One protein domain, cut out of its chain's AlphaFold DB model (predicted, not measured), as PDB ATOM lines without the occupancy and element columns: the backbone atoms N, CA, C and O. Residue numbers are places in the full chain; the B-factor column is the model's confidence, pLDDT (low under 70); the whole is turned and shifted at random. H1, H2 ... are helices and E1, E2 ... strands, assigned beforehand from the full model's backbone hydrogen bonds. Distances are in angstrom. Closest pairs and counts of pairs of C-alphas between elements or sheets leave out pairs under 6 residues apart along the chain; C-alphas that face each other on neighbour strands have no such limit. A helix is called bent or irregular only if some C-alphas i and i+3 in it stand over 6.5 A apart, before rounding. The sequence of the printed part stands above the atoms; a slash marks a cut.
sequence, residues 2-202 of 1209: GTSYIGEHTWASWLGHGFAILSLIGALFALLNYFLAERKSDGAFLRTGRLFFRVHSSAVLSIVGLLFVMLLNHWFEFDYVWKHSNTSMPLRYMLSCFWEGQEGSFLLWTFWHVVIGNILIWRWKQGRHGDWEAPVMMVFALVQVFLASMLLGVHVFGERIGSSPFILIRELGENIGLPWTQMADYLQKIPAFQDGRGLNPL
ATOM      1  N   GLY A   2     -45.861  53.362 -12.761       55.50
ATOM      2  CA  GLY A   2     -45.338  52.036 -12.421       55.50
ATOM      3  C   GLY A   2     -43.895  52.130 -11.933       55.50
ATOM      4  O   GLY A   2     -43.134  52.956 -12.435       55.50
ATOM      5  N   THR A   3     -43.539  51.317 -10.944       67.69
ATOM      6  CA  THR A   3     -42.161  51.143 -10.478       67.69
ATOM      7  C   THR A   3     -41.279  50.760 -11.669       67.69
ATOM      8  O   THR A   3     -41.540  49.759 -12.332       67.69
ATOM      9  N   SER A   4     -40.266  51.569 -11.984       79.62
ATOM     10  CA  SER A   4     -39.278  51.229 -13.013       79.62
ATOM     11  C   SER A   4     -38.256  50.276 -12.396       79.62
ATOM     12  O   SER A   4     -37.424  50.715 -11.605       79.62
ATOM     13  N   TYR A   5     -38.335  48.988 -12.728       87.00
ATOM     14  CA  TYR A   5     -37.360  47.987 -12.289       87.00
ATOM     15  C   TYR A   5     -36.008  48.229 -12.975       87.00
ATOM     16  O   TYR A   5     -35.943  48.528 -14.167       87.00
ATOM     17  N   ILE A   6     -34.924  48.154 -12.208       86.94
ATOM     18  CA  ILE A   6     -33.560  48.467 -12.634       86.94
ATOM     19  C   ILE A   6     -32.895  47.178 -13.126       86.94
ATOM     20  O   ILE A   6     -32.789  46.209 -12.378       86.94
ATOM     21  N   GLY A   7     -32.412  47.186 -14.371       84.75
ATOM     22  CA  GLY A   7     -31.726  46.044 -14.991       84.75
ATOM     23  C   GLY A   7     -32.645  45.007 -15.649       84.75
ATOM     24  O   GLY A   7     -32.140  44.056 -16.227       84.75
ATOM     25  N   GLU A   8     -33.967  45.195 -15.601       91.00
ATOM     26  CA  GLU A   8     -34.950  44.269 -16.176       91.00
ATOM     27  C   GLU A   8     -35.289  44.615 -17.640       91.00
ATOM     28  O   GLU A   8     -35.690  45.742 -17.948       91.00
ATOM     29  N   HIS A   9     -35.206  43.640 -18.552       94.50
ATOM     30  CA  HIS A   9     -35.522  43.826 -19.974       94.50
ATOM     31  C   HIS A   9     -36.990  43.489 -20.300       94.50
ATOM     32  O   HIS A   9     -37.293  42.589 -21.086       94.50
ATOM     33  N   THR A  10     -37.940  44.248 -19.744       91.75
ATOM     34  CA  THR A  10     -39.395  44.025 -19.938       91.75
ATOM     35  C   THR A  10     -39.841  44.002 -21.403       91.75
ATOM     36  O   THR A  10     -40.740  43.244 -21.771       91.75
ATOM     37  N   TRP A  11     -39.183  44.772 -22.273       93.88
ATOM     38  CA  TRP A  11     -39.455  44.774 -23.712       93.88
ATOM     39  C   TRP A  11     -39.223  43.397 -24.354       93.88
ATOM     40  O   TRP A  11     -39.972  43.014 -25.253       93.88
ATOM     41  N   ALA A  12     -38.223  42.640 -23.888       95.31
ATOM     42  CA  ALA A  12     -37.931  41.302 -24.390       95.31
ATOM     43  C   ALA A  12     -39.015  40.312 -23.941       95.31
ATOM     44  O   ALA A  12     -39.460  39.499 -24.749       95.31
ATOM     45  N   SER A  13     -39.542  40.462 -22.719       93.75
ATOM     46  CA  SER A  13     -40.732  39.722 -22.280       93.75
ATOM     47  C   SER A  13     -41.924  39.986 -23.207       93.75
ATOM     48  O   SER A  13     -42.513  39.046 -23.743       93.75
ATOM     49  N   TRP A  14     -42.259  41.252 -23.477       94.12
ATOM     50  CA  TRP A  14     -43.400  41.595 -24.335       94.12
ATOM     51  C   TRP A  14     -43.240  41.105 -25.775       94.12
ATOM     52  O   TRP A  14     -44.194  40.579 -26.350       94.12
ATOM     53  N   LEU A  15     -42.044  41.241 -26.356       96.56
ATOM     54  CA  LEU A  15     -41.763  40.719 -27.693       96.56
ATOM     55  C   LEU A  15     -41.861  39.195 -27.737       96.56
ATOM     56  O   LEU A  15     -42.488  38.661 -28.650       96.56
ATOM     57  N   GLY A  16     -41.288  38.498 -26.756       95.38
ATOM     58  CA  GLY A  16     -41.325  37.041 -26.673       95.38
ATOM     59  C   GLY A  16     -42.750  36.497 -26.582       95.38
ATOM     60  O   GLY A  16     -43.150  35.669 -27.404       95.38
ATOM     61  N   HIS A  17     -43.560  37.036 -25.664       94.50
ATOM     62  CA  HIS A  17     -44.984  36.700 -25.562       94.50
ATOM     63  C   HIS A  17     -45.751  37.066 -26.842       94.50
ATOM     64  O   HIS A  17     -46.562  36.277 -27.332       94.50
ATOM     65  N   GLY A  18     -45.462  38.229 -27.435       96.25
ATOM     66  CA  GLY A  18     -46.046  38.657 -28.703       96.25
ATOM     67  C   GLY A  18     -45.756  37.681 -29.846       96.25
ATOM     68  O   GLY A  18     -46.669  37.317 -30.591       96.25
ATOM     69  N   PHE A  19     -44.519  37.190 -29.961       97.75
ATOM     70  CA  PHE A  19     -44.163  36.178 -30.952       97.75
ATOM     71  C   PHE A  19     -44.789  34.812 -30.652       97.75
ATOM     72  O   PHE A  19     -45.211  34.142 -31.594       97.75
ATOM     73  N   ALA A  20     -44.921  34.406 -29.385       96.44
ATOM     74  CA  ALA A  20     -45.627  33.175 -29.015       96.44
ATOM     75  C   ALA A  20     -47.106  33.219 -29.447       96.44
ATOM     76  O   ALA A  20     -47.604  32.291 -30.091       96.44
ATOM     77  N   ILE A  21     -47.787  34.345 -29.203       96.44
ATOM     78  CA  ILE A  21     -49.166  34.574 -29.659       96.44
ATOM     79  C   ILE A  21     -49.235  34.601 -31.193       96.44
ATOM     80  O   ILE A  21     -50.092  33.941 -31.786       96.44
ATOM     81  N   LEU A  22     -48.321  35.316 -31.857       97.69
ATOM     82  CA  LEU A  22     -48.266  35.386 -33.320       97.69
ATOM     83  C   LEU A  22     -48.026  34.007 -33.950       97.69
ATOM     84  O   LEU A  22     -48.616  33.691 -34.983       97.69
ATOM     85  N   SER A  23     -47.196  33.178 -33.316       98.06
ATOM     86  CA  SER A  23     -46.946  31.794 -33.711       98.06
ATOM     87  C   SER A  23     -48.228  30.964 -33.660       98.06
ATOM     88  O   SER A  23     -48.559  30.300 -34.647       98.06
ATOM     89  N   LEU A  24     -48.994  31.053 -32.566       97.56
ATOM     90  CA  LEU A  24     -50.272  30.354 -32.426       97.56
ATOM     91  C   LEU A  24     -51.312  30.837 -33.445       97.56
ATOM     92  O   LEU A  24     -51.946  30.018 -34.110       97.56
ATOM     93  N   ILE A  25     -51.467  32.154 -33.609       98.00
ATOM     94  CA  ILE A  25     -52.384  32.739 -34.598       98.00
ATOM     95  C   ILE A  25     -51.982  32.292 -36.008       98.00
ATOM     96  O   ILE A  25     -52.820  31.802 -36.762       98.00
ATOM     97  N   GLY A  26     -50.699  32.384 -36.362       98.38
ATOM     98  CA  GLY A  26     -50.186  31.918 -37.649       98.38
ATOM     99  C   GLY A  26     -50.495  30.438 -37.900       98.38
ATOM    100  O   GLY A  26     -50.971  30.089 -38.980       98.38
ATOM    101  N   ALA A  27     -50.310  29.575 -36.896       98.44
ATOM    102  CA  ALA A  27     -50.633  28.152 -36.994       98.44
ATOM    103  C   ALA A  27     -52.145  27.903 -37.165       98.44
ATOM    104  O   ALA A  27     -52.539  27.120 -38.030       98.44
ATOM    105  N   LEU A  28     -52.998  28.604 -36.407       98.31
ATOM    106  CA  LEU A  28     -54.462  28.504 -36.498       98.31
ATOM    107  C   LEU A  28     -54.988  28.948 -37.867       98.31
ATOM    108  O   LEU A  28     -55.800  28.257 -38.486       98.31
ATOM    109  N   PHE A  29     -54.506  30.084 -38.373       98.25
ATOM    110  CA  PHE A  29     -54.902  30.573 -39.689       98.25
ATOM    111  C   PHE A  29     -54.347  29.691 -40.812       98.25
ATOM    112  O   PHE A  29     -55.055  29.465 -41.794       98.25
ATOM    113  N   ALA A  30     -53.136  29.142 -40.675       98.44
ATOM    114  CA  ALA A  30     -52.614  28.155 -41.617       98.44
ATOM    115  C   ALA A  30     -53.502  26.901 -41.650       98.44
ATOM    116  O   ALA A  30     -53.919  26.484 -42.730       98.44
ATOM    117  N   LEU A  31     -53.858  26.356 -40.481       98.44
ATOM    118  CA  LEU A  31     -54.764  25.215 -40.332       98.44
ATOM    119  C   LEU A  31     -56.100  25.459 -41.044       98.44
ATOM    120  O   LEU A  31     -56.505  24.659 -41.891       98.44
ATOM    121  N   LEU A  32     -56.763  26.579 -40.738       97.94
ATOM    122  CA  LEU A  32     -58.055  26.925 -41.330       97.94
ATOM    123  C   LEU A  32     -57.956  27.083 -42.853       97.94
ATOM    124  O   LEU A  32     -58.796  26.561 -43.584       97.94
ATOM    125  N   ASN A  33     -56.924  27.771 -43.344       98.06
ATOM    126  CA  ASN A  33     -56.753  28.000 -44.777       98.06
ATOM    127  C   ASN A  33     -56.410  26.714 -45.537       98.06
ATOM    128  O   ASN A  33     -56.980  26.489 -46.599       98.06
ATOM    129  N   TYR A  34     -55.558  25.830 -45.009       97.56
ATOM    130  CA  TYR A  34     -55.296  24.537 -45.652       97.56
ATOM    131  C   TYR A  34     -56.526  23.617 -45.633       97.56
ATOM    132  O   TYR A  34     -56.796  22.943 -46.628       97.56
ATOM    133  N   PHE A  35     -57.327  23.645 -44.563       96.75
ATOM    134  CA  PHE A  35     -58.616  22.947 -44.529       96.75
ATOM    135  C   PHE A  35     -59.583  23.470 -45.601       96.75
ATOM    136  O   PHE A  35     -60.202  22.682 -46.319       96.75
ATOM    137  N   LEU A  36     -59.707  24.797 -45.738       96.62
ATOM    138  CA  LEU A  36     -60.552  25.423 -46.757       96.62
ATOM    139  C   LEU A  36     -60.030  25.170 -48.175       96.62
ATOM    140  O   LEU A  36     -60.840  24.931 -49.067       96.62
ATOM    141  N   ALA A  37     -58.710  25.163 -48.373       94.75
ATOM    142  CA  ALA A  37     -58.081  24.829 -49.648       94.75
ATOM    143  C   ALA A  37     -58.441  23.403 -50.087       94.75
ATOM    144  O   ALA A  37     -58.831  23.211 -51.234       94.75
ATOM    145  N   GLU A  38     -58.399  22.426 -49.174       93.94
ATOM    146  CA  GLU A  38     -58.801  21.048 -49.481       93.94
ATOM    147  C   GLU A  38     -60.313  20.927 -49.725       93.94
ATOM    148  O   GLU A  38     -60.750  20.282 -50.672       93.94
ATOM    149  N   ARG A  39     -61.137  21.586 -48.900       93.19
ATOM    150  CA  ARG A  39     -62.606  21.532 -49.011       93.19
ATOM    151  C   ARG A  39     -63.154  22.207 -50.266       93.19
ATOM    152  O   ARG A  39     -64.130  21.717 -50.825       93.19
ATOM    153  N   LYS A  40     -62.592  23.353 -50.654       91.69
ATOM    154  CA  LYS A  40     -63.076  24.181 -51.771       91.69
ATOM    155  C   LYS A  40     -62.265  23.999 -53.054       91.69
ATOM    156  O   LYS A  40     -62.690  24.497 -54.086       91.69
ATOM    157  N   SER A  41     -61.124  23.302 -52.998       85.25
ATOM    158  CA  SER A  41     -60.190  23.147 -54.127       85.25
ATOM    159  C   SER A  41     -59.741  24.485 -54.738       85.25
ATOM    160  O   SER A  41     -59.547  24.599 -55.945       85.25
ATOM    161  N   ASP A  42     -59.580  25.514 -53.901       85.81
ATOM    162  CA  ASP A  42     -59.261  26.880 -54.325       85.81
ATOM    163  C   ASP A  42     -57.808  27.254 -53.978       85.81
ATOM    164  O   ASP A  42     -57.366  27.221 -52.822       85.81
ATOM    165  N   GLY A  43     -57.056  27.632 -55.014       87.75
ATOM    166  CA  GLY A  43     -55.650  28.008 -54.924       87.75
ATOM    167  C   GLY A  43     -55.384  29.289 -54.126       87.75
ATOM    168  O   GLY A  43     -54.253  29.478 -53.670       87.75
ATOM    169  N   ALA A  44     -56.379  30.158 -53.921       93.25
ATOM    170  CA  ALA A  44     -56.245  31.340 -53.070       93.25
ATOM    171  C   ALA A  44     -56.024  30.941 -51.604       93.25
ATOM    172  O   ALA A  44     -55.040  31.369 -50.997       93.25
ATOM    173  N   PHE A  45     -56.851  30.035 -51.069       95.25
ATOM    174  CA  PHE A  45     -56.679  29.500 -49.713       95.25
ATOM    175  C   PHE A  45     -55.342  28.773 -49.547       95.25
ATOM    176  O   PHE A  45     -54.712  28.891 -48.500       95.25
ATOM    177  N   LEU A  46     -54.843  28.100 -50.590       93.88
ATOM    178  CA  LEU A  46     -53.515  27.478 -50.556       93.88
ATOM    179  C   LEU A  46     -52.392  28.524 -50.420       93.88
ATOM    180  O   LEU A  46     -51.470  28.360 -49.622       93.88
ATOM    181  N   ARG A  47     -52.460  29.633 -51.173       94.75
ATOM    182  CA  ARG A  47     -51.485  30.739 -51.066       94.75
ATOM    183  C   ARG A  47     -51.528  31.387 -49.682       94.75
ATOM    184  O   ARG A  47     -50.470  31.621 -49.100       94.75
ATOM    185  N   THR A  48     -52.725  31.624 -49.157       96.38
ATOM    186  CA  THR A  48     -52.933  32.205 -47.826       96.38
ATOM    187  C   THR A  48     -52.482  31.252 -46.715       96.38
ATOM    188  O   THR A  48     -51.810  31.679 -45.781       96.38
ATOM    189  N   GLY A  49     -52.732  29.945 -46.847       97.00
ATOM    190  CA  GLY A  49     -52.231  28.917 -45.927       97.00
ATOM    191  C   GLY A  49     -50.703  28.883 -45.865       97.00
ATOM    192  O   GLY A  49     -50.126  28.889 -44.778       97.00
ATOM    193  N   ARG A  50     -50.027  28.962 -47.022       97.31
ATOM    194  CA  ARG A  50     -48.559  29.102 -47.092       97.31
ATOM    195  C   ARG A  50     -48.064  30.381 -46.422       97.31
ATOM    196  O   ARG A  50     -47.027  30.346 -45.765       97.31
ATOM    197  N   LEU A  51     -48.762  31.503 -46.611       97.62
ATOM    198  CA  LEU A  51     -48.410  32.777 -45.983       97.62
ATOM    199  C   LEU A  51     -48.476  32.664 -44.457       97.62
ATOM    200  O   LEU A  51     -47.484  32.947 -43.799       97.62
ATOM    201  N   PHE A  52     -49.592  32.195 -43.901       98.50
ATOM    202  CA  PHE A  52     -49.737  32.065 -42.450       98.50
ATOM    203  C   PHE A  52     -48.803  31.013 -41.847       98.50
ATOM    204  O   PHE A  52     -48.273  31.229 -40.760       98.50
ATOM    205  N   PHE A  53     -48.496  29.933 -42.575       98.38
ATOM    206  CA  PHE A  53     -47.467  28.988 -42.137       98.38
ATOM    207  C   PHE A  53     -46.080  29.647 -42.080       98.38
ATOM    208  O   PHE A  53     -45.318  29.396 -41.150       98.38
ATOM    209  N   ARG A  54     -45.755  30.538 -43.027       98.19
ATOM    210  CA  ARG A  54     -44.521  31.340 -42.987       98.19
ATOM    211  C   ARG A  54     -44.539  32.380 -41.871       98.19
ATOM    212  O   ARG A  54     -43.503  32.581 -41.262       98.19
ATOM    213  N   VAL A  55     -45.685  32.993 -41.565       98.44
ATOM    214  CA  VAL A  55     -45.830  33.885 -40.398       98.44
ATOM    215  C   VAL A  55     -45.537  33.123 -39.107       98.44
ATOM    216  O   VAL A  55     -44.710  33.571 -38.321       98.44
ATOM    217  N   HIS A  56     -46.134  31.939 -38.933       98.44
ATOM    218  CA  HIS A  56     -45.813  31.033 -37.828       98.44
ATOM    219  C   HIS A  56     -44.316  30.690 -37.798       98.44
ATOM    220  O   HIS A  56     -43.671  30.818 -36.764       98.44
ATOM    221  N   SER A  57     -43.742  30.343 -38.954       98.50
ATOM    222  CA  SER A  57     -42.318  30.015 -39.088       98.50
ATOM    223  C   SER A  57     -41.409  31.163 -38.644       98.50
ATOM    224  O   SER A  57     -40.486  30.952 -37.864       98.50
ATOM    225  N   SER A  58     -41.682  32.381 -39.116       98.38
ATOM    226  CA  SER A  58     -40.927  33.574 -38.743       98.38
ATOM    227  C   SER A  58     -41.074  33.885 -37.257       98.38
ATOM    228  O   SER A  58     -40.080  34.194 -36.617       98.38
ATOM    229  N   ALA A  59     -42.279  33.752 -36.692       98.31
ATOM    230  CA  ALA A  59     -42.502  33.950 -35.263       98.31
ATOM    231  C   ALA A  59     -41.696  32.948 -34.421       98.31
ATOM    232  O   ALA A  59     -41.034  33.353 -33.474       98.31
ATOM    233  N   VAL A  60     -41.674  31.665 -34.802       98.06
ATOM    234  CA  VAL A  60     -40.853  30.635 -34.141       98.06
ATOM    235  C   VAL A  60     -39.366  30.977 -34.222       98.06
ATOM    236  O   VAL A  60     -38.685  30.933 -33.204       98.06
ATOM    237  N   LEU A  61     -38.855  31.378 -35.390       97.94
ATOM    238  CA  LEU A  61     -37.453  31.792 -35.526       97.94
ATOM    239  C   LEU A  61     -37.125  33.030 -34.677       97.94
ATOM    240  O   LEU A  61     -36.044  33.089 -34.096       97.94
ATOM    241  N   SER A  62     -38.055  33.980 -34.553       98.00
ATOM    242  CA  SER A  62     -37.903  35.139 -33.666       98.00
ATOM    243  C   SER A  62     -37.879  34.747 -32.189       98.00
ATOM    244  O   SER A  62     -37.059  35.279 -31.450       98.00
ATOM    245  N   ILE A  63     -38.724  33.799 -31.760       97.44
ATOM    246  CA  ILE A  63     -38.708  33.240 -30.395       97.44
ATOM    247  C   ILE A  63     -37.343  32.606 -30.110       97.44
ATOM    248  O   ILE A  63     -36.731  32.913 -29.093       97.44
ATOM    249  N   VAL A  64     -36.853  31.759 -31.023       96.44
ATOM    250  CA  VAL A  64     -35.544  31.099 -30.897       96.44
ATOM    251  C   VAL A  64     -34.419  32.129 -30.813       96.44
ATOM    252  O   VAL A  64     -33.597  32.065 -29.903       96.44
ATOM    253  N   GLY A  65     -34.395  33.101 -31.729       96.50
ATOM    254  CA  GLY A  65     -33.381  34.154 -31.743       96.50
ATOM    255  C   GLY A  65     -33.387  34.991 -30.464       96.50
ATOM    256  O   GLY A  65     -32.328  35.235 -29.893       96.50
ATOM    257  N   LEU A  66     -34.569  35.380 -29.980       97.12
ATOM    258  CA  LEU A  66     -34.709  36.148 -28.744       97.12
ATOM    259  C   LEU A  66     -34.251  35.345 -27.521       97.12
ATOM    260  O   LEU A  66     -33.509  35.876 -26.703       97.12
ATOM    261  N   LEU A  67     -34.618  34.063 -27.431       96.00
ATOM    262  CA  LEU A  67     -34.182  33.197 -26.337       96.00
ATOM    263  C   LEU A  67     -32.656  33.019 -26.323       96.00
ATOM    264  O   LEU A  67     -32.047  33.087 -25.259       96.00
ATOM    265  N   PHE A  68     -32.013  32.872 -27.487       94.94
ATOM    266  CA  PHE A  68     -30.547  32.855 -27.562       94.94
ATOM    267  C   PHE A  68     -29.922  34.186 -27.142       94.94
ATOM    268  O   PHE A  68     -28.915  34.172 -26.441       94.94
ATOM    269  N   VAL A  69     -30.508  35.328 -27.516       95.62
ATOM    270  CA  VAL A  69     -30.043  36.642 -27.036       95.62
ATOM    271  C   VAL A  69     -30.131  36.715 -25.510       95.62
ATOM    272  O   VAL A  69     -29.159  37.113 -24.876       95.62
ATOM    273  N   MET A  70     -31.245  36.280 -24.920       95.25
ATOM    274  CA  MET A  70     -31.441  36.269 -23.466       95.25
ATOM    275  C   MET A  70     -30.438  35.356 -22.746       95.25
ATOM    276  O   MET A  70     -29.837  35.768 -21.756       95.25
ATOM    277  N   LEU A  71     -30.225  34.137 -23.262       94.00
ATOM    278  CA  LEU A  71     -29.264  33.176 -22.718       94.00
ATOM    279  C   LEU A  71     -27.834  33.724 -22.804       94.00
ATOM    280  O   LEU A  71     -27.158  33.819 -21.789       94.00
ATOM    281  N   LEU A  72     -27.382  34.141 -23.992       92.44
ATOM    282  CA  LEU A  72     -26.002  34.601 -24.213       92.44
ATOM    283  C   LEU A  72     -25.641  35.873 -23.435       92.44
ATOM    284  O   LEU A  72     -24.463  36.102 -23.178       92.44
ATOM    285  N   ASN A  73     -26.631  36.696 -23.074       93.44
ATOM    286  CA  ASN A  73     -26.426  37.883 -22.241       93.44
ATOM    287  C   ASN A  73     -26.716  37.641 -20.749       93.44
ATOM    288  O   ASN A  73     -26.647  38.592 -19.974       93.44
ATOM    289  N   HIS A  74     -27.033  36.406 -20.337       92.75
ATOM    290  CA  HIS A  74     -27.307  36.040 -18.944       92.75
ATOM    291  C   HIS A  74     -28.394  36.906 -18.278       92.75
ATOM    292  O   HIS A  74     -28.246  37.358 -17.143       92.75
ATOM    293  N   TRP A  75     -29.499  37.149 -18.987       94.81
ATOM    294  CA  TRP A  75     -30.639  37.910 -18.464       94.81
ATOM    295  C   TRP A  75     -31.432  37.094 -17.429       94.81
ATOM    296  O   TRP A  75     -32.454  36.477 -17.736       94.81
ATOM    297  N   PHE A  76     -30.916  37.054 -16.198       94.38
ATOM    298  CA  PHE A  76     -31.443  36.279 -15.071       94.38
ATOM    299  C   PHE A  76     -32.766  36.792 -14.498       94.38
ATOM    300  O   PHE A  76     -33.337  36.147 -13.626       94.38
ATOM    301  N   GLU A  77     -33.298  37.908 -14.987       93.94
ATOM    302  CA  GLU A  77     -34.671  38.313 -14.690       93.94
ATOM    303  C   GLU A  77     -35.717  37.369 -15.296       93.94
ATOM    304  O   GLU A  77     -36.860  37.346 -14.836       93.94
ATOM    305  N   PHE A  78     -35.343  36.590 -16.316       95.25
ATOM    306  CA  PHE A  78     -36.200  35.593 -16.944       95.25
ATOM    307  C   PHE A  78     -36.042  34.244 -16.256       95.25
ATOM    308  O   PHE A  78     -34.933  33.716 -16.156       95.25
ATOM    309  N   ASP A  79     -37.165  33.650 -15.850       91.56
ATOM    310  CA  ASP A  79     -37.184  32.388 -15.104       91.56
ATOM    311  C   ASP A  79     -36.450  31.265 -15.845       91.56
ATOM    312  O   ASP A  79     -35.637  30.558 -15.256       91.56
ATOM    313  N   TYR A  80     -36.648  31.162 -17.159       92.94
ATOM    314  CA  TYR A  80     -35.974  30.161 -17.983       92.94
ATOM    315  C   TYR A  80     -34.446  30.336 -17.978       92.94
ATOM    316  O   TYR A  80     -33.696  29.396 -17.723       92.94
ATOM    317  N   VAL A  81     -33.955  31.557 -18.218       94.38
ATOM    318  CA  VAL A  81     -32.509  31.841 -18.254       94.38
ATOM    319  C   VAL A  81     -31.886  31.587 -16.885       94.38
ATOM    320  O   VAL A  81     -30.833  30.955 -16.795       94.38
ATOM    321  N   TRP A  82     -32.561  32.023 -15.821       92.12
ATOM    322  CA  TRP A  82     -32.125  31.792 -14.451       92.12
ATOM    323  C   TRP A  82     -32.158  30.317 -14.056       92.12
ATOM    324  O   TRP A  82     -31.262  29.876 -13.348       92.12
ATOM    325  N   LYS A  83     -33.126  29.518 -14.509       88.69
ATOM    326  CA  LYS A  83     -33.177  28.077 -14.214       88.69
ATOM    327  C   LYS A  83     -32.103  27.277 -14.945       88.69
ATOM    328  O   LYS A  83     -31.579  26.337 -14.358       88.69
ATOM    329  N   HIS A  84     -31.778  27.645 -16.183       89.25
ATOM    330  CA  HIS A  84     -31.018  26.767 -17.078       89.25
ATOM    331  C   HIS A  84     -29.585  27.233 -17.368       89.25
ATOM    332  O   HIS A  84     -28.784  26.441 -17.856       89.25
ATOM    333  N   SER A  85     -29.214  28.480 -17.066       91.06
ATOM    334  CA  SER A  85     -27.873  29.019 -17.357       91.06
ATOM    335  C   SER A  85     -27.207  29.634 -16.126       91.06
ATOM    336  O   SER A  85     -27.864  29.879 -15.118       91.06
ATOM    337  N   ASN A  86     -25.891  29.843 -16.184       89.19
ATOM    338  CA  ASN A  86     -25.127  30.627 -15.210       89.19
ATOM    339  C   ASN A  86     -23.920  31.285 -15.900       89.19
ATOM    340  O   ASN A  86     -23.566  30.916 -17.021       89.19
ATOM    341  N   THR A  87     -23.292  32.253 -15.237       87.19
ATOM    342  CA  THR A  87     -22.167  33.036 -15.792       87.19
ATOM    343  C   THR A  87     -20.869  32.244 -15.960       87.19
ATOM    344  O   THR A  87     -20.033  32.591 -16.790       87.19
ATOM    345  N   SER A  88     -20.685  31.167 -15.192       82.12
ATOM    346  CA  SER A  88     -19.480  30.325 -15.234       82.12
ATOM    347  C   SER A  88     -19.486  29.270 -16.350       82.12
ATOM    348  O   SER A  88     -18.489  28.576 -16.556       82.12
ATOM    349  N   MET A  89     -20.608  29.118 -17.059       83.12
ATOM    350  CA  MET A  89     -20.837  28.008 -17.976       83.12
ATOM    351  C   MET A  89     -20.111  28.185 -19.322       83.12
ATOM    352  O   MET A  89     -20.249  29.221 -19.976       83.12
ATOM    353  N   PRO A  90     -19.414  27.149 -19.827       83.88
ATOM    354  CA  PRO A  90     -18.862  27.157 -21.179       83.88
ATOM    355  C   PRO A  90     -19.923  27.371 -22.273       83.88
ATOM    356  O   PRO A  90     -20.984  26.742 -22.265       83.88
ATOM    357  N   LEU A  91     -19.584  28.155 -23.304       83.94
ATOM    358  CA  LEU A  91     -20.491  28.513 -24.411       83.94
ATOM    359  C   LEU A  91     -21.134  27.302 -25.119       83.94
ATOM    360  O   LEU A  91     -22.273  27.374 -25.572       83.94
ATOM    361  N   ARG A  92     -20.432  26.166 -25.203       83.88
ATOM    362  CA  ARG A  92     -20.976  24.936 -25.806       83.88
ATOM    363  C   ARG A  92     -22.204  24.395 -25.061       83.88
ATOM    364  O   ARG A  92     -23.116  23.879 -25.698       83.88
ATOM    365  N   TYR A  93     -22.252  24.550 -23.737       86.19
ATOM    366  CA  TYR A  93     -23.381  24.111 -22.915       86.19
ATOM    367  C   TYR A  93     -24.479  25.170 -22.845       86.19
ATOM    368  O   TYR A  93     -25.647  24.807 -22.774       86.19
ATOM    369  N   MET A  94     -24.143  26.451 -23.043       85.81
ATOM    370  CA  MET A  94     -25.143  27.508 -23.250       85.81
ATOM    371  C   MET A  94     -26.066  27.219 -24.441       85.81
ATOM    372  O   MET A  94     -27.250  27.544 -24.401       85.81
ATOM    373  N   LEU A  95     -25.558  26.559 -25.492       85.31
ATOM    374  CA  LEU A  95     -26.406  26.076 -26.587       85.31
ATOM    375  C   LEU A  95     -27.376  24.982 -26.125       85.31
ATOM    376  O   LEU A  95     -28.512  24.947 -26.582       85.31
ATOM    377  N   SER A  96     -26.951  24.123 -25.196       88.25
ATOM    378  CA  SER A  96     -27.784  23.040 -24.658       88.25
ATOM    379  C   SER A  96     -28.913  23.549 -23.767       88.25
ATOM    380  O   SER A  96     -29.996  22.964 -23.774       88.25
ATOM    381  N   CYS A  97     -28.723  24.696 -23.101       89.00
ATOM    382  CA  CYS A  97     -29.781  25.381 -22.354       89.00
ATOM    383  C   CYS A  97     -31.022  25.676 -23.210       89.00
ATOM    384  O   CYS A  97     -32.104  25.809 -22.658       89.00
ATOM    385  N   PHE A  98     -30.895  25.777 -24.540       90.00
ATOM    386  CA  PHE A  98     -32.029  26.046 -25.428       90.00
ATOM    387  C   PHE A  98     -33.019  24.874 -25.539       90.00
ATOM    388  O   PHE A  98     -34.190  25.115 -25.808       90.00
ATOM    389  N   TRP A  99     -32.589  23.619 -25.365       88.56
ATOM    390  CA  TRP A  99     -33.467  22.442 -25.500       88.56
ATOM    391  C   TRP A  99     -33.543  21.561 -24.261       88.56
ATOM    392  O   TRP A  99     -34.350  20.632 -24.242       88.56
ATOM    393  N   GLU A 100     -32.713  21.827 -23.256       84.56
ATOM    394  CA  GLU A 100     -32.731  21.073 -22.010       84.56
ATOM    395  C   GLU A 100     -34.012  21.324 -21.212       84.56
ATOM    396  O   GLU A 100     -34.615  20.359 -20.763       84.56
ATOM    397  N   GLY A 101     -34.487  22.569 -21.121       83.88
ATOM    398  CA  GLY A 101     -35.749  22.890 -20.450       83.88
ATOM    399  C   GLY A 101     -36.999  22.443 -21.221       83.88
ATOM    400  O   GLY A 101     -36.982  22.228 -22.441       83.88
ATOM    401  N   GLN A 102     -38.132  22.363 -20.521       84.62
ATOM    402  CA  GLN A 102     -39.388  21.868 -21.083       84.62
ATOM    403  C   GLN A 102     -39.882  22.735 -22.257       84.62
ATOM    404  O   GLN A 102     -40.149  22.203 -23.341       84.62
ATOM    405  N   GLU A 103     -39.921  24.059 -22.090       89.81
ATOM    406  CA  GLU A 103     -40.279  25.048 -23.120       89.81
ATOM    407  C   GLU A 103     -39.334  24.965 -24.317       89.81
ATOM    408  O   GLU A 103     -39.768  24.891 -25.470       89.81
ATOM    409  N   GLY A 104     -38.035  24.908 -24.027       90.12
ATOM    410  CA  GLY A 104     -36.975  24.779 -25.016       90.12
ATOM    411  C   GLY A 104     -37.130  23.543 -25.894       90.12
ATOM    412  O   GLY A 104     -37.041  23.613 -27.118       90.12
ATOM    413  N   SER A 105     -37.467  22.402 -25.295       89.50
ATOM    414  CA  SER A 105     -37.680  21.161 -26.038       89.50
ATOM    415  C   SER A 105     -38.916  21.198 -26.955       89.50
ATOM    416  O   SER A 105     -38.862  20.703 -28.086       89.50
ATOM    417  N   PHE A 106     -40.020  21.839 -26.538       91.50
ATOM    418  CA  PHE A 106     -41.169  22.082 -27.424       91.50
ATOM    419  C   PHE A 106     -40.807  23.031 -28.565       91.50
ATOM    420  O   PHE A 106     -41.256  22.845 -29.700       91.50
ATOM    421  N   LEU A 107     -39.978  24.032 -28.280       94.44
ATOM    422  CA  LEU A 107     -39.508  24.984 -29.270       94.44
ATOM    423  C   LEU A 107     -38.557  24.329 -30.280       94.44
ATOM    424  O   LEU A 107     -38.720  24.554 -31.477       94.44
ATOM    425  N   LEU A 108     -37.654  23.449 -29.841       94.44
ATOM    426  CA  LEU A 108     -36.803  22.631 -30.711       94.44
ATOM    427  C   LEU A 108     -37.645  21.720 -31.620       94.44
ATOM    428  O   LEU A 108     -37.380  21.606 -32.819       94.44
ATOM    429  N   TRP A 109     -38.703  21.111 -31.080       94.25
ATOM    430  CA  TRP A 109     -39.637  20.311 -31.874       94.25
ATOM    431  C   TRP A 109     -40.368  21.156 -32.929       94.25
ATOM    432  O   TRP A 109     -40.426  20.791 -34.107       94.25
ATOM    433  N   THR A 110     -40.885  22.315 -32.521       96.38
ATOM    434  CA  THR A 110     -41.577  23.275 -33.395       96.38
ATOM    435  C   THR A 110     -40.638  23.814 -34.476       96.38
ATOM    436  O   THR A 110     -41.019  23.903 -35.643       96.38
ATOM    437  N   PHE A 111     -39.384  24.101 -34.127       97.38
ATOM    438  CA  PHE A 111     -38.343  24.533 -35.054       97.38
ATOM    439  C   PHE A 111     -38.140  23.509 -36.175       97.38
ATOM    440  O   PHE A 111     -38.248  23.857 -37.355       97.38
ATOM    441  N   TRP A 112     -37.935  22.231 -35.840       97.88
ATOM    442  CA  TRP A 112     -37.758  21.196 -36.862       97.88
ATOM    443  C   TRP A 112     -39.003  20.987 -37.720       97.88
ATOM    444  O   TRP A 112     -38.891  20.797 -38.933       97.88
ATOM    445  N   HIS A 113     -40.195  21.086 -37.133       97.94
ATOM    446  CA  HIS A 113     -41.437  21.071 -37.896       97.94
ATOM    447  C   HIS A 113     -41.529  22.241 -38.881       97.94
ATOM    448  O   HIS A 113     -41.854  22.031 -40.049       97.94
ATOM    449  N   VAL A 114     -41.204  23.463 -38.462       97.94
ATOM    450  CA  VAL A 114     -41.176  24.640 -39.337       97.94
ATOM    451  C   VAL A 114     -40.183  24.452 -40.489       97.94
ATOM    452  O   VAL A 114     -40.526  24.729 -41.645       97.94
ATOM    453  N   VAL A 115     -38.985  23.931 -40.210       98.25
ATOM    454  CA  VAL A 115     -37.968  23.633 -41.233       98.25
ATOM    455  C   VAL A 115     -38.498  22.606 -42.238       98.25
ATOM    456  O   VAL A 115     -38.533  22.875 -43.442       98.25
ATOM    457  N   ILE A 116     -38.981  21.456 -41.762       98.12
ATOM    458  CA  ILE A 116     -39.513  20.381 -42.611       98.12
ATOM    459  C   ILE A 116     -40.735  20.858 -43.406       98.12
ATOM    460  O   ILE A 116     -40.816  20.621 -44.612       98.12
ATOM    461  N   GLY A 117     -41.666  21.570 -42.771       97.44
ATOM    462  CA  GLY A 117     -42.878  22.086 -43.406       97.44
ATOM    463  C   GLY A 117     -42.568  23.056 -44.547       97.44
ATOM    464  O   GLY A 117     -43.140  22.938 -45.632       97.44
ATOM    465  N   ASN A 118     -41.603  23.965 -44.368       97.69
ATOM    466  CA  ASN A 118     -41.173  24.861 -45.448       97.69
ATOM    467  C   ASN A 118     -40.437  24.117 -46.571       97.69
ATOM    468  O   ASN A 118     -40.651  24.440 -47.743       97.69
ATOM    469  N   ILE A 119     -39.632  23.096 -46.251       96.44
ATOM    470  CA  ILE A 119     -39.014  22.217 -47.257       96.44
ATOM    471  C   ILE A 119     -40.096  21.500 -48.074       96.44
ATOM    472  O   ILE A 119     -39.996  21.441 -49.300       96.44
ATOM    473  N   LEU A 120     -41.148  20.985 -47.433       95.88
ATOM    474  CA  LEU A 120     -42.270  20.335 -48.115       95.88
ATOM    475  C   LEU A 120     -43.021  21.310 -49.034       95.88
ATOM    476  O   LEU A 120     -43.167  21.018 -50.222       95.88
ATOM    477  N   ILE A 121     -43.391  22.499 -48.538       95.38
ATOM    478  CA  ILE A 121     -44.015  23.569 -49.341       95.38
ATOM    479  C   ILE A 121     -43.149  23.927 -50.553       95.38
ATOM    480  O   ILE A 121     -43.655  24.089 -51.668       95.38
ATOM    481  N   TRP A 122     -41.833  24.043 -50.363       93.44
ATOM    482  CA  TRP A 122     -40.904  24.308 -51.455       93.44
ATOM    483  C   TRP A 122     -40.879  23.161 -52.478       93.44
ATOM    484  O   TRP A 122     -40.979  23.422 -53.677       93.44
ATOM    485  N   ARG A 123     -40.827  21.895 -52.037       91.69
ATOM    486  CA  ARG A 123     -40.844  20.725 -52.935       91.69
ATOM    487  C   ARG A 123     -42.139  20.620 -53.742       91.69
ATOM    488  O   ARG A 123     -42.067  20.319 -54.934       91.69
ATOM    489  N   TRP A 124     -43.293  20.892 -53.133       92.75
ATOM    490  CA  TRP A 124     -44.584  20.882 -53.829       92.75
ATOM    491  C   TRP A 124     -44.686  22.001 -54.870       92.75
ATOM    492  O   TRP A 124     -45.175  21.760 -55.974       92.75
ATOM    493  N   LYS A 125     -44.134  23.192 -54.592       85.94
ATOM    494  CA  LYS A 125     -44.041  24.282 -55.583       85.94
ATOM    495  C   LYS A 125     -43.198  23.933 -56.812       85.94
ATOM    496  O   LYS A 125     -43.475  24.455 -57.882       85.94
ATOM    497  N   GLN A 126     -42.209  23.051 -56.672       83.25
ATOM    498  CA  GLN A 126     -41.387  22.550 -57.783       83.25
ATOM    499  C   GLN A 126     -42.086  21.440 -58.603       83.25
ATOM    500  O   GLN A 126     -41.446  20.768 -59.407       83.25
ATOM    501  N   GLY A 127     -43.384  21.196 -58.382       77.38
ATOM    502  CA  GLY A 127     -44.191  20.240 -59.149       77.38
ATOM    503  C   GLY A 127     -44.140  18.790 -58.652       77.38
ATOM    504  O   GLY A 127     -44.793  17.922 -59.224       77.38
ATOM    505  N   ARG A 128     -43.410  18.485 -57.570       70.50
ATOM    506  CA  ARG A 128     -43.357  17.122 -57.010       70.50
ATOM    507  C   ARG A 128     -44.534  16.878 -56.076       70.50
ATOM    508  O   ARG A 128     -44.514  17.403 -54.973       70.50
ATOM    509  N   HIS A 129     -45.497  16.041 -56.467       77.00
ATOM    510  CA  HIS A 129     -46.621  15.606 -55.615       77.00
ATOM    511  C   HIS A 129     -47.474  16.759 -55.041       77.00
ATOM    512  O   HIS A 129     -48.016  16.624 -53.944       77.00
ATOM    513  N   GLY A 130     -47.572  17.891 -55.753       77.94
ATOM    514  CA  GLY A 130     -48.187  19.136 -55.263       77.94
ATOM    515  C   GLY A 130     -49.622  18.987 -54.750       77.94
ATOM    516  O   GLY A 130     -50.016  19.681 -53.816       77.94
ATOM    517  N   ASP A 131     -50.364  18.016 -55.279       85.69
ATOM    518  CA  ASP A 131     -51.738  17.739 -54.864       85.69
ATOM    519  C   ASP A 131     -51.855  17.389 -53.378       85.69
ATOM    520  O   ASP A 131     -52.925  17.564 -52.810       85.69
ATOM    521  N   TRP A 132     -50.808  16.878 -52.727       93.50
ATOM    522  CA  TRP A 132     -50.856  16.464 -51.318       93.50
ATOM    523  C   TRP A 132     -50.680  17.608 -50.320       93.50
ATOM    524  O   TRP A 132     -50.862  17.390 -49.125       93.50
ATOM    525  N   GLU A 133     -50.355  18.814 -50.783       95.25
ATOM    526  CA  GLU A 133     -49.996  19.920 -49.901       95.25
ATOM    527  C   GLU A 133     -51.107  20.280 -48.909       95.25
ATOM    528  O   GLU A 133     -50.861  20.306 -47.707       95.25
ATOM    529  N   ALA A 134     -52.330  20.526 -49.387       94.94
ATOM    530  CA  ALA A 134     -53.434  20.955 -48.531       94.94
ATOM    531  C   ALA A 134     -53.777  19.956 -47.402       94.94
ATOM    532  O   ALA A 134     -53.778  20.370 -46.239       94.94
ATOM    533  N   PRO A 135     -54.011  18.652 -47.665       95.56
ATOM    534  CA  PRO A 135     -54.370  17.711 -46.605       95.56
ATOM    535  C   PRO A 135     -53.202  17.431 -45.650       95.56
ATOM    536  O   PRO A 135     -53.429  17.257 -44.454       95.56
ATOM    537  N   VAL A 136     -51.958  17.427 -46.146       97.06
ATOM    538  CA  VAL A 136     -50.765  17.213 -45.315       97.06
ATOM    539  C   VAL A 136     -50.524  18.418 -44.409       97.06
ATOM    540  O   VAL A 136     -50.427  18.266 -43.191       97.06
ATOM    541  N   MET A 137     -50.484  19.627 -44.978       97.50
ATOM    542  CA  MET A 137     -50.194  20.846 -44.225       97.50
ATOM    543  C   MET A 137     -51.311  21.248 -43.270       97.50
ATOM    544  O   MET A 137     -51.019  21.883 -42.261       97.50
ATOM    545  N   MET A 138     -52.563  20.852 -43.523       97.50
ATOM    546  CA  MET A 138     -53.640  21.023 -42.547       97.50
ATOM    547  C   MET A 138     -53.298  20.305 -41.234       97.50
ATOM    548  O   MET A 138     -53.305  20.922 -40.173       97.50
ATOM    549  N   VAL A 139     -52.967  19.011 -41.290       97.69
ATOM    550  CA  VAL A 139     -52.636  18.232 -40.083       97.69
ATOM    551  C   VAL A 139     -51.309  18.704 -39.482       97.69
ATOM    552  O   VAL A 139     -51.173  18.781 -38.264       97.69
ATOM    553  N   PHE A 140     -50.353  19.089 -40.329       97.44
ATOM    554  CA  PHE A 140     -49.080  19.654 -39.891       97.44
ATOM    555  C   PHE A 140     -49.279  20.943 -39.078       97.44
ATOM    556  O   PHE A 140     -48.707  21.090 -37.998       97.44
ATOM    557  N   ALA A 141     -50.133  21.851 -39.563       98.38
ATOM    558  CA  ALA A 141     -50.515  23.074 -38.866       98.38
ATOM    559  C   ALA A 141     -51.313  22.782 -37.588       98.38
ATOM    560  O   ALA A 141     -51.093  23.456 -36.588       98.38
ATOM    561  N   LEU A 142     -52.168  21.750 -37.571       98.31
ATOM    562  CA  LEU A 142     -52.856  21.320 -36.348       98.31
ATOM    563  C   LEU A 142     -51.860  20.917 -35.252       98.31
ATOM    564  O   LEU A 142     -52.023  21.333 -34.111       98.31
ATOM    565  N   VAL A 143     -50.802  20.171 -35.588       97.88
ATOM    566  CA  VAL A 143     -49.723  19.859 -34.629       97.88
ATOM    567  C   VAL A 143     -49.046  21.136 -34.128       97.88
ATOM    568  O   VAL A 143     -48.805  21.262 -32.930       97.88
ATOM    569  N   GLN A 144     -48.800  22.111 -35.013       97.81
ATOM    570  CA  GLN A 144     -48.209  23.392 -34.609       97.81
ATOM    571  C   GLN A 144     -49.125  24.198 -33.686       97.81
ATOM    572  O   GLN A 144     -48.619  24.877 -32.804       97.81
ATOM    573  N   VAL A 145     -50.452  24.112 -33.833       97.69
ATOM    574  CA  VAL A 145     -51.400  24.761 -32.909       97.69
ATOM    575  C   VAL A 145     -51.231  24.215 -31.491       97.69
ATOM    576  O   VAL A 145     -51.135  24.999 -30.550       97.69
ATOM    577  N   PHE A 146     -51.132  22.891 -31.332       95.38
ATOM    578  CA  PHE A 146     -50.887  22.281 -30.022       95.38
ATOM    579  C   PHE A 146     -49.531  22.698 -29.454       95.38
ATOM    580  O   PHE A 146     -49.477  23.191 -28.330       95.38
ATOM    581  N   LEU A 147     -48.448  22.579 -30.226       94.69
ATOM    582  CA  LEU A 147     -47.112  22.951 -29.751       94.69
ATOM    583  C   LEU A 147     -47.004  24.448 -29.417       94.69
ATOM    584  O   LEU A 147     -46.491  24.797 -28.359       94.69
ATOM    585  N   ALA A 148     -47.557  25.331 -30.253       95.38
ATOM    586  CA  ALA A 148     -47.589  26.768 -29.986       95.38
ATOM    587  C   ALA A 148     -48.444  27.107 -28.757       95.38
ATOM    588  O   ALA A 148     -48.082  28.000 -27.997       95.38
ATOM    589  N   SER A 149     -49.540  26.375 -28.509       92.56
ATOM    590  CA  SER A 149     -50.336  26.555 -27.288       92.56
ATOM    591  C   SER A 149     -49.560  26.190 -26.015       92.56
ATOM    592  O   SER A 149     -49.743  26.838 -24.988       92.56
ATOM    593  N   MET A 150     -48.637  25.220 -26.091       89.75
ATOM    594  CA  MET A 150     -47.772  24.847 -24.964       89.75
ATOM    595  C   MET A 150     -46.715  25.907 -24.636       89.75
ATOM    596  O   MET A 150     -46.133  25.834 -23.561       89.75
ATOM    597  N   LEU A 151     -46.493  26.892 -25.515       91.06
ATOM    598  CA  LEU A 151     -45.529  27.980 -25.323       91.06
ATOM    599  C   LEU A 151     -46.168  29.292 -24.828       91.06
ATOM    600  O   LEU A 151     -45.477  30.299 -24.705       91.06
ATOM    601  N   LEU A 152     -47.486  29.318 -24.580       89.12
ATOM    602  CA  LEU A 152     -48.185  30.551 -24.200       89.12
ATOM    603  C   LEU A 152     -47.911  30.993 -22.757       89.12
ATOM    604  O   LEU A 152     -47.740  32.185 -22.519       89.12
ATOM    605  N   GLY A 153     -47.924  30.063 -21.797       82.69
ATOM    606  CA  GLY A 153     -47.745  30.381 -20.376       82.69
ATOM    607  C   GLY A 153     -48.898  31.171 -19.740       82.69
ATOM    608  O   GLY A 153     -48.674  31.896 -18.777       82.69
ATOM    609  N   VAL A 154     -50.123  31.063 -20.269       82.69
ATOM    610  CA  VAL A 154     -51.285  31.858 -19.820       82.69
ATOM    611  C   VAL A 154     -52.221  31.055 -18.920       82.69
ATOM    612  O   VAL A 154     -52.396  29.858 -19.120       82.69
ATOM    613  N   HIS A 155     -52.882  31.710 -17.964       77.56
ATOM    614  CA  HIS A 155     -53.897  31.077 -17.116       77.56
ATOM    615  C   HIS A 155     -55.298  31.354 -17.667       77.56
ATOM    616  O   HIS A 155     -55.688  32.509 -17.839       77.56
ATOM    617  N   VAL A 156     -56.065  30.300 -17.942       74.94
ATOM    618  CA  VAL A 156     -57.425  30.385 -18.487       74.94
ATOM    619  C   VAL A 156     -58.356  29.569 -17.594       74.94
ATOM    620  O   VAL A 156     -58.125  28.388 -17.366       74.94
ATOM    621  N   PHE A 157     -59.403  30.205 -17.057       74.62
ATOM    622  CA  PHE A 157     -60.342  29.593 -16.096       74.62
ATOM    623  C   PHE A 157     -59.680  28.970 -14.848       74.62
ATOM    624  O   PHE A 157     -60.202  28.012 -14.288       74.62
ATOM    625  N   GLY A 158     -58.546  29.521 -14.404       69.44
ATOM    626  CA  GLY A 158     -57.796  29.018 -13.246       69.44
ATOM    627  C   GLY A 158     -56.800  27.895 -13.562       69.44
ATOM    628  O   GLY A 158     -56.039  27.521 -12.680       69.44
ATOM    629  N   GLU A 159     -56.745  27.413 -14.808       70.62
ATOM    630  CA  GLU A 159     -55.799  26.385 -15.259       70.62
ATOM    631  C   GLU A 159     -54.679  27.005 -16.105       70.62
ATOM    632  O   GLU A 159     -54.923  27.887 -16.935       70.62
ATOM    633  N   ARG A 160     -53.438  26.540 -15.924       77.56
ATOM    634  CA  ARG A 160     -52.278  27.014 -16.694       77.56
ATOM    635  C   ARG A 160     -52.215  26.316 -18.055       77.56
ATOM    636  O   ARG A 160     -52.149  25.092 -18.139       77.56
ATOM    637  N   ILE A 161     -52.195  27.097 -19.132       81.75
ATOM    638  CA  ILE A 161     -52.005  26.629 -20.506       81.75
ATOM    639  C   ILE A 161     -50.579  26.944 -20.947       81.75
ATOM    640  O   ILE A 161     -50.221  28.092 -21.228       81.75
ATOM    641  N   GLY A 162     -49.785  25.885 -21.061       85.19
ATOM    642  CA  GLY A 162     -48.408  25.979 -21.509       85.19
ATOM    643  C   GLY A 162     -47.476  26.654 -20.500       85.19
ATOM    644  O   GLY A 162     -47.858  27.012 -19.385       85.19
ATOM    645  N   SER A 163     -46.236  26.857 -20.921       86.81
ATOM    646  CA  SER A 163     -45.238  27.631 -20.199       86.81
ATOM    647  C   SER A 163     -44.437  28.469 -21.189       86.81
ATOM    648  O   SER A 163     -44.177  28.026 -22.306       86.81
ATOM    649  N   SER A 164     -44.109  29.701 -20.809       90.69
ATOM    650  CA  SER A 164     -43.409  30.653 -21.669       90.69
ATOM    651  C   SER A 164     -42.001  30.878 -21.115       90.69
ATOM    652  O   SER A 164     -41.873  31.211 -19.936       90.69
ATOM    653  N   PRO A 165     -40.942  30.779 -21.945       92.69
ATOM    654  CA  PRO A 165     -39.575  31.055 -21.501       92.69
ATOM    655  C   PRO A 165     -39.326  32.553 -21.250       92.69
ATOM    656  O   PRO A 165     -38.247  32.943 -20.812       92.69
ATOM    657  N   PHE A 166     -40.316  33.402 -21.543       95.00
ATOM    658  CA  PHE A 166     -40.239  34.857 -21.439       95.00
ATOM    659  C   PHE A 166     -40.873  35.407 -20.156       95.00
ATOM    660  O   PHE A 166     -40.992  36.623 -20.012       95.00
ATOM    661  N   ILE A 167     -41.299  34.532 -19.240       91.88
ATOM    662  CA  ILE A 167     -41.849  34.932 -17.942       91.88
ATOM    663  C   ILE A 167     -40.722  35.497 -17.074       91.88
ATOM    664  O   ILE A 167     -39.663  34.882 -16.915       91.88
ATOM    665  N   LEU A 168     -40.963  36.675 -16.507       93.19
ATOM    666  CA  LEU A 168     -40.065  37.290 -15.540       93.19
ATOM    667  C   LEU A 168     -40.237  36.614 -14.177       93.19
ATOM    668  O   LEU A 168     -41.360  36.300 -13.785       93.19
ATOM    669  N   ILE A 169     -39.157  36.441 -13.412       91.06
ATOM    670  CA  ILE A 169     -39.204  35.734 -12.119       91.06
ATOM    671  C   ILE A 169     -40.215  36.386 -11.165       91.06
ATOM    672  O   ILE A 169     -40.963  35.687 -10.482       91.06
ATOM    673  N   ARG A 170     -40.306  37.722 -11.149       91.31
ATOM    674  CA  ARG A 170     -41.287  38.454 -10.324       91.31
ATOM    675  C   ARG A 170     -42.753  38.229 -10.733       91.31
ATOM    676  O   ARG A 170     -43.647  38.578  -9.972       91.31
ATOM    677  N   GLU A 171     -42.999  37.699 -11.932       89.44
ATOM    678  CA  GLU A 171     -44.332  37.451 -12.506       89.44
ATOM    679  C   GLU A 171     -44.762  35.980 -12.400       89.44
ATOM    680  O   GLU A 171     -45.877  35.637 -12.794       89.44
ATOM    681  N   LEU A 172     -43.910  35.108 -11.852       86.19
ATOM    682  CA  LEU A 172     -44.277  33.724 -11.552       86.19
ATOM    683  C   LEU A 172     -45.419  33.673 -10.537       86.19
ATOM    684  O   LEU A 172     -45.432  34.440  -9.574       86.19
ATOM    685  N   GLY A 173     -46.348  32.733 -10.725       79.94
ATOM    686  CA  GLY A 173     -47.550  32.602  -9.898       79.94
ATOM    687  C   GLY A 173     -47.245  32.497  -8.402       79.94
ATOM    688  O   GLY A 173     -47.905  33.155  -7.603       79.94
ATOM    689  N   GLU A 174     -46.208  31.742  -8.033       81.81
ATOM    690  CA  GLU A 174     -45.738  31.603  -6.650       81.81
ATOM    691  C   GLU A 174     -45.067  32.861  -6.072       81.81
ATOM    692  O   GLU A 174     -44.972  33.002  -4.853       81.81
ATOM    693  N   ASN A 175     -44.613  33.779  -6.926       87.25
ATOM    694  CA  ASN A 175     -43.869  34.968  -6.517       87.25
ATOM    695  C   ASN A 175     -44.743  36.218  -6.413       87.25
ATOM    696  O   ASN A 175     -44.365  37.177  -5.733       87.25
ATOM    697  N   ILE A 176     -45.916  36.221  -7.053       84.19
ATOM    698  CA  ILE A 176     -46.843  37.353  -7.027       84.19
ATOM    699  C   ILE A 176     -47.198  37.704  -5.576       84.19
ATOM    700  O   ILE A 176     -47.728  36.892  -4.823       84.19
ATOM    701  N   GLY A 177     -46.930  38.954  -5.193       82.94
ATOM    702  CA  GLY A 177     -47.244  39.479  -3.861       82.94
ATOM    703  C   GLY A 177     -46.140  39.287  -2.817       82.94
ATOM    704  O   GLY A 177     -46.276  39.806  -1.709       82.94
ATOM    705  N   LEU A 178     -45.027  38.619  -3.148       89.12
ATOM    706  CA  LEU A 178     -43.884  38.528  -2.238       89.12
ATOM    707  C   LEU A 178     -43.197  39.898  -2.077       89.12
ATOM    708  O   LEU A 178     -43.046  40.616  -3.069       89.12
ATOM    709  N   PRO A 179     -42.701  40.265  -0.876       88.31
ATOM    710  CA  PRO A 179     -42.148  41.601  -0.617       88.31
ATOM    711  C   PRO A 179     -41.019  42.024  -1.565       88.31
ATOM    712  O   PRO A 179     -40.924  43.192  -1.939       88.31
ATOM    713  N   TRP A 180     -40.177  41.080  -1.988       89.81
ATOM    714  CA  TRP A 180     -39.060  41.360  -2.889       89.81
ATOM    715  C   TRP A 180     -39.498  41.708  -4.316       89.81
ATOM    716  O   TRP A 180     -38.788  42.444  -4.992       89.81
ATOM    717  N   THR A 181     -40.683  41.268  -4.758       89.12
ATOM    718  CA  THR A 181     -41.205  41.608  -6.096       89.12
ATOM    719  C   THR A 181     -41.527  43.087  -6.253       89.12
ATOM    720  O   THR A 181     -41.639  43.559  -7.376       89.12
ATOM    721  N   GLN A 182     -41.651  43.827  -5.147       88.00
ATOM    722  CA  GLN A 182     -41.874  45.273  -5.146       88.00
ATOM    723  C   GLN A 182     -40.561  46.077  -5.126       88.00
ATOM    724  O   GLN A 182     -40.586  47.303  -5.235       88.00
ATOM    725  N   MET A 183     -39.408  45.415  -4.972       89.25
ATOM    726  CA  MET A 183     -38.103  46.074  -4.949       89.25
ATOM    727  C   MET A 183     -37.640  46.348  -6.381       89.25
ATOM    728  O   MET A 183     -37.407  45.419  -7.149       89.25
ATOM    729  N   ALA A 184     -37.460  47.622  -6.737       89.12
ATOM    730  CA  ALA A 184     -37.040  48.012  -8.084       89.12
ATOM    731  C   ALA A 184     -35.668  47.433  -8.483       89.12
ATOM    732  O   ALA A 184     -35.429  47.194  -9.658       89.12
ATOM    733  N   ASP A 185     -34.775  47.192  -7.523       90.81
ATOM    734  CA  ASP A 185     -33.394  46.747  -7.722       90.81
ATOM    735  C   ASP A 185     -33.125  45.322  -7.205       90.81
ATOM    736  O   ASP A 185     -32.000  44.994  -6.818       90.81
ATOM    737  N   TYR A 186     -34.142  44.451  -7.207       91.50
ATOM    738  CA  TYR A 186     -34.030  43.078  -6.691       91.50
ATOM    739  C   TYR A 186     -32.907  42.258  -7.352       91.50
ATOM    740  O   TYR A 186     -32.220  41.517  -6.653       91.50
ATOM    741  N   LEU A 187     -32.656  42.443  -8.655       90.50
ATOM    742  CA  LEU A 187     -31.574  41.771  -9.392       90.50
ATOM    743  C   LEU A 187     -30.178  42.126  -8.857       90.50
ATOM    744  O   LEU A 187     -29.261  41.318  -8.937       90.50
ATOM    745  N   GLN A 188     -30.012  43.327  -8.296       90.06
ATOM    746  CA  GLN A 188     -28.740  43.787  -7.734       90.06
ATOM    747  C   GLN A 188     -28.646  43.505  -6.237       90.06
ATOM    748  O   GLN A 188     -27.564  43.219  -5.735       90.06
ATOM    749  N   LYS A 189     -29.763  43.579  -5.507       87.81
ATOM    750  CA  LYS A 189     -29.771  43.442  -4.043       87.81
ATOM    751  C   LYS A 189     -29.881  42.013  -3.537       87.81
ATOM    752  O   LYS A 189     -29.490  41.760  -2.402       87.81
ATOM    753  N   ILE A 190     -30.436  41.099  -4.328       89.12
ATOM    754  CA  ILE A 190     -30.679  39.722  -3.900       89.12
ATOM    755  C   ILE A 190     -29.649  38.816  -4.576       89.12
ATOM    756  O   ILE A 190     -29.763  38.571  -5.777       89.12
ATOM    757  N   PRO A 191     -28.677  38.260  -3.825       86.56
ATOM    758  CA  PRO A 191     -27.616  37.431  -4.400       86.56
ATOM    759  C   PRO A 191     -28.135  36.243  -5.220       86.56
ATOM    760  O   PRO A 191     -27.531  35.864  -6.216       86.56
ATOM    761  N   ALA A 192     -29.293  35.686  -4.848       84.19
ATOM    762  CA  ALA A 192     -29.900  34.558  -5.554       84.19
ATOM    763  C   ALA A 192     -30.297  34.867  -7.013       84.19
ATOM    764  O   ALA A 192     -30.413  33.931  -7.799       84.19
ATOM    765  N   PHE A 193     -30.497  36.140  -7.377       88.44
ATOM    766  CA  PHE A 193     -30.879  36.566  -8.731       88.44
ATOM    767  C   PHE A 193     -29.729  37.206  -9.522       88.44
ATOM    768  O   PHE A 193     -29.914  37.554 -10.684       88.44
ATOM    769  N   GLN A 194     -28.542  37.327  -8.921       88.50
ATOM    770  CA  GLN A 194     -27.341  37.808  -9.612       88.50
ATOM    771  C   GLN A 194     -26.712  36.734 -10.513       88.50
ATOM    772  O   GLN A 194     -25.981  37.075 -11.439       88.50
ATOM    773  N   ASP A 195     -26.990  35.450 -10.250       89.81
ATOM    774  CA  ASP A 195     -26.527  34.327 -11.068       89.81
ATOM    775  C   ASP A 195     -27.545  33.176 -11.101       89.81
ATOM    776  O   ASP A 195     -28.186  32.836 -10.094       89.81
ATOM    777  N   GLY A 196     -27.685  32.553 -12.269       86.62
ATOM    778  CA  GLY A 196     -28.627  31.460 -12.495       86.62
ATOM    779  C   GLY A 196     -28.196  30.120 -11.884       86.62
ATOM    780  O   GLY A 196     -27.100  29.953 -11.351       86.62
ATOM    781  N   ARG A 197     -29.108  29.142 -11.894       84.06
ATOM    782  CA  ARG A 197     -28.913  27.776 -11.380       84.06
ATOM    783  C   ARG A 197     -27.941  26.967 -12.229       84.06
ATOM    784  O   ARG A 197     -27.250  26.117 -11.671       84.06
ATOM    785  N   GLY A 198     -27.832  27.280 -13.519       82.06
ATOM    786  CA  GLY A 198     -27.063  26.494 -14.475       82.06
ATOM    787  C   GLY A 198     -27.712  25.151 -14.809       82.06
ATOM    788  O   GLY A 198     -28.699  24.744 -14.204       82.06
ATOM    789  N   LEU A 199     -27.128  24.461 -15.784       78.88
ATOM    790  CA  LEU A 199     -27.525  23.117 -16.191       78.88
ATOM    791  C   LEU A 199     -27.227  22.110 -15.082       78.88
ATOM    792  O   LEU A 199     -26.211  22.225 -14.383       78.88
ATOM    793  N   ASN A 200     -28.059  21.070 -15.006       76.12
ATOM    794  CA  ASN A 200     -27.710  19.859 -14.274       76.12
ATOM    795  C   ASN A 200     -26.321  19.377 -14.755       76.12
ATOM    796  O   ASN A 200     -26.113  19.277 -15.968       76.12
ATOM    797  N   PRO A 201     -25.368  19.103 -13.848       74.56
ATOM    798  CA  PRO A 201     -24.016  18.693 -14.224       74.56
ATOM    799  C   PRO A 201     -23.954  17.484 -15.168       74.56
ATOM    800  O   PRO A 201     -23.175  17.505 -16.116       74.56
ATOM    801  N   LEU A 202     -24.847  16.494 -15.006       70.50
ATOM    802  CA  LEU A 202     -24.965  15.344 -15.927       70.50
ATOM    803  C   LEU A 202     -25.202  15.765 -17.385       70.50
ATOM    804  O   LEU A 202     -24.871  15.034 -18.318       70.50
TER     805      LEU A 202
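This is residues 2 to 202 of the 1209 residues of the protein "DUF2520 domain-containing protein" of Flavobacteriales bacterium (UniProt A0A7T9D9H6). Two long helical hairpins, H1 with H2 and H5 with H6, lie side by side as an up-and-down bundle of four helices, and one end of it runs into a looser head of short helices and loops with H3, H4, H7, H8 and H9. A small strand hairpin, E1 and E2, follows H6 at that same end. The printed part has 201 residues with nine named helices and two named strands, in the order H1 to H6, E1, E2, H7 to H9; the sheet E1 - E2 is antiparallel and the class is mostly helix. The whole is only just compact, close to loose, with a radius of gyration of the C-alphas of 19.5 A, and it is elongated, spanning 62 by 39 by 25 A.

E1 is residues 154 to 156 and E2 residues 159 to 161. H6, residues 130 to 149, is 29.0 A long; it is irregular, with C-alphas 131 and 134 7.3 A apart, and has a kink of 33 degrees near residue 137. H5 is residues 102 to 125, 34.9 A. H1, residues 10 to 40, runs 44.4 A from (-39.395, 44.025, -19.938) to (-63.076, 24.181, -51.771), and H2, residues 43 to 72, is 43.2 A long. The shorter helices are H3, residues 79 to 84; H4, residues 91 to 100; H7, residues 179 to 182; H8, residues 186 to 189; and H9, residues 191 to 194, with C-alpha 194 at (-27.341, 37.808, -9.612).

In the hairpin E1 and E2, N 156 and O 159 are 2.9 A apart and N 161 and O 154 2.8 A, both within hydrogen-bond range. H5 and H6 touch, closest at the C-alphas of Trp 124 and Gly 130, 4.3 A, with a shallow tilt of 15 degrees, opposite ways. H1 and H6 touch at Leu 31 and Met 138, C-alphas 4.9 A apart, at a shallow tilt of 34 degrees, only just short of steep. H1 and H2 touch at Ser 23 and His 56, C-alphas 4.3 A apart, at a shallow tilt of 22 degrees, opposite ways. H2 touches H5 with residues 50 to 64 alone, the C-alphas of Ser 57 and Val 114 being 5.5 A apart. H2 touches H4 with residues 67 to 72 alone; the C-alphas of Leu 71 and Met 94 are 7.0 A apart. H4 and H5 touch only at the corner, about perpendicular at 85 degrees, closest at the C-alphas of Trp 99 and Ser 105, 4.4 A. H3 is close to H2 but not clearly touching, with the C-alphas of Leu 71 and Val 81 5.7 A apart. H8 and H9 touch only at the corner, closest at the C-alphas of Leu 187 and Phe 193, 5.3 A, and H7 touches no helix. Every O i to N i+4 pair is within hydrogen-bond range in H1, H2, H3 and H5, 3 of 6 in H4 and 13 of 16 in H6; H7, H8 and H9 are too short for such a pair.

The two C-alphas farthest apart, those of Gly 127 and Pro 179, are 62.3 A from each other. The printed part has no cut, and the one long link is E2 to H7, residues 162 to 178. Mean pLDDT of the printed part is 90.9, with residues 2 to 3 and 158 under 70.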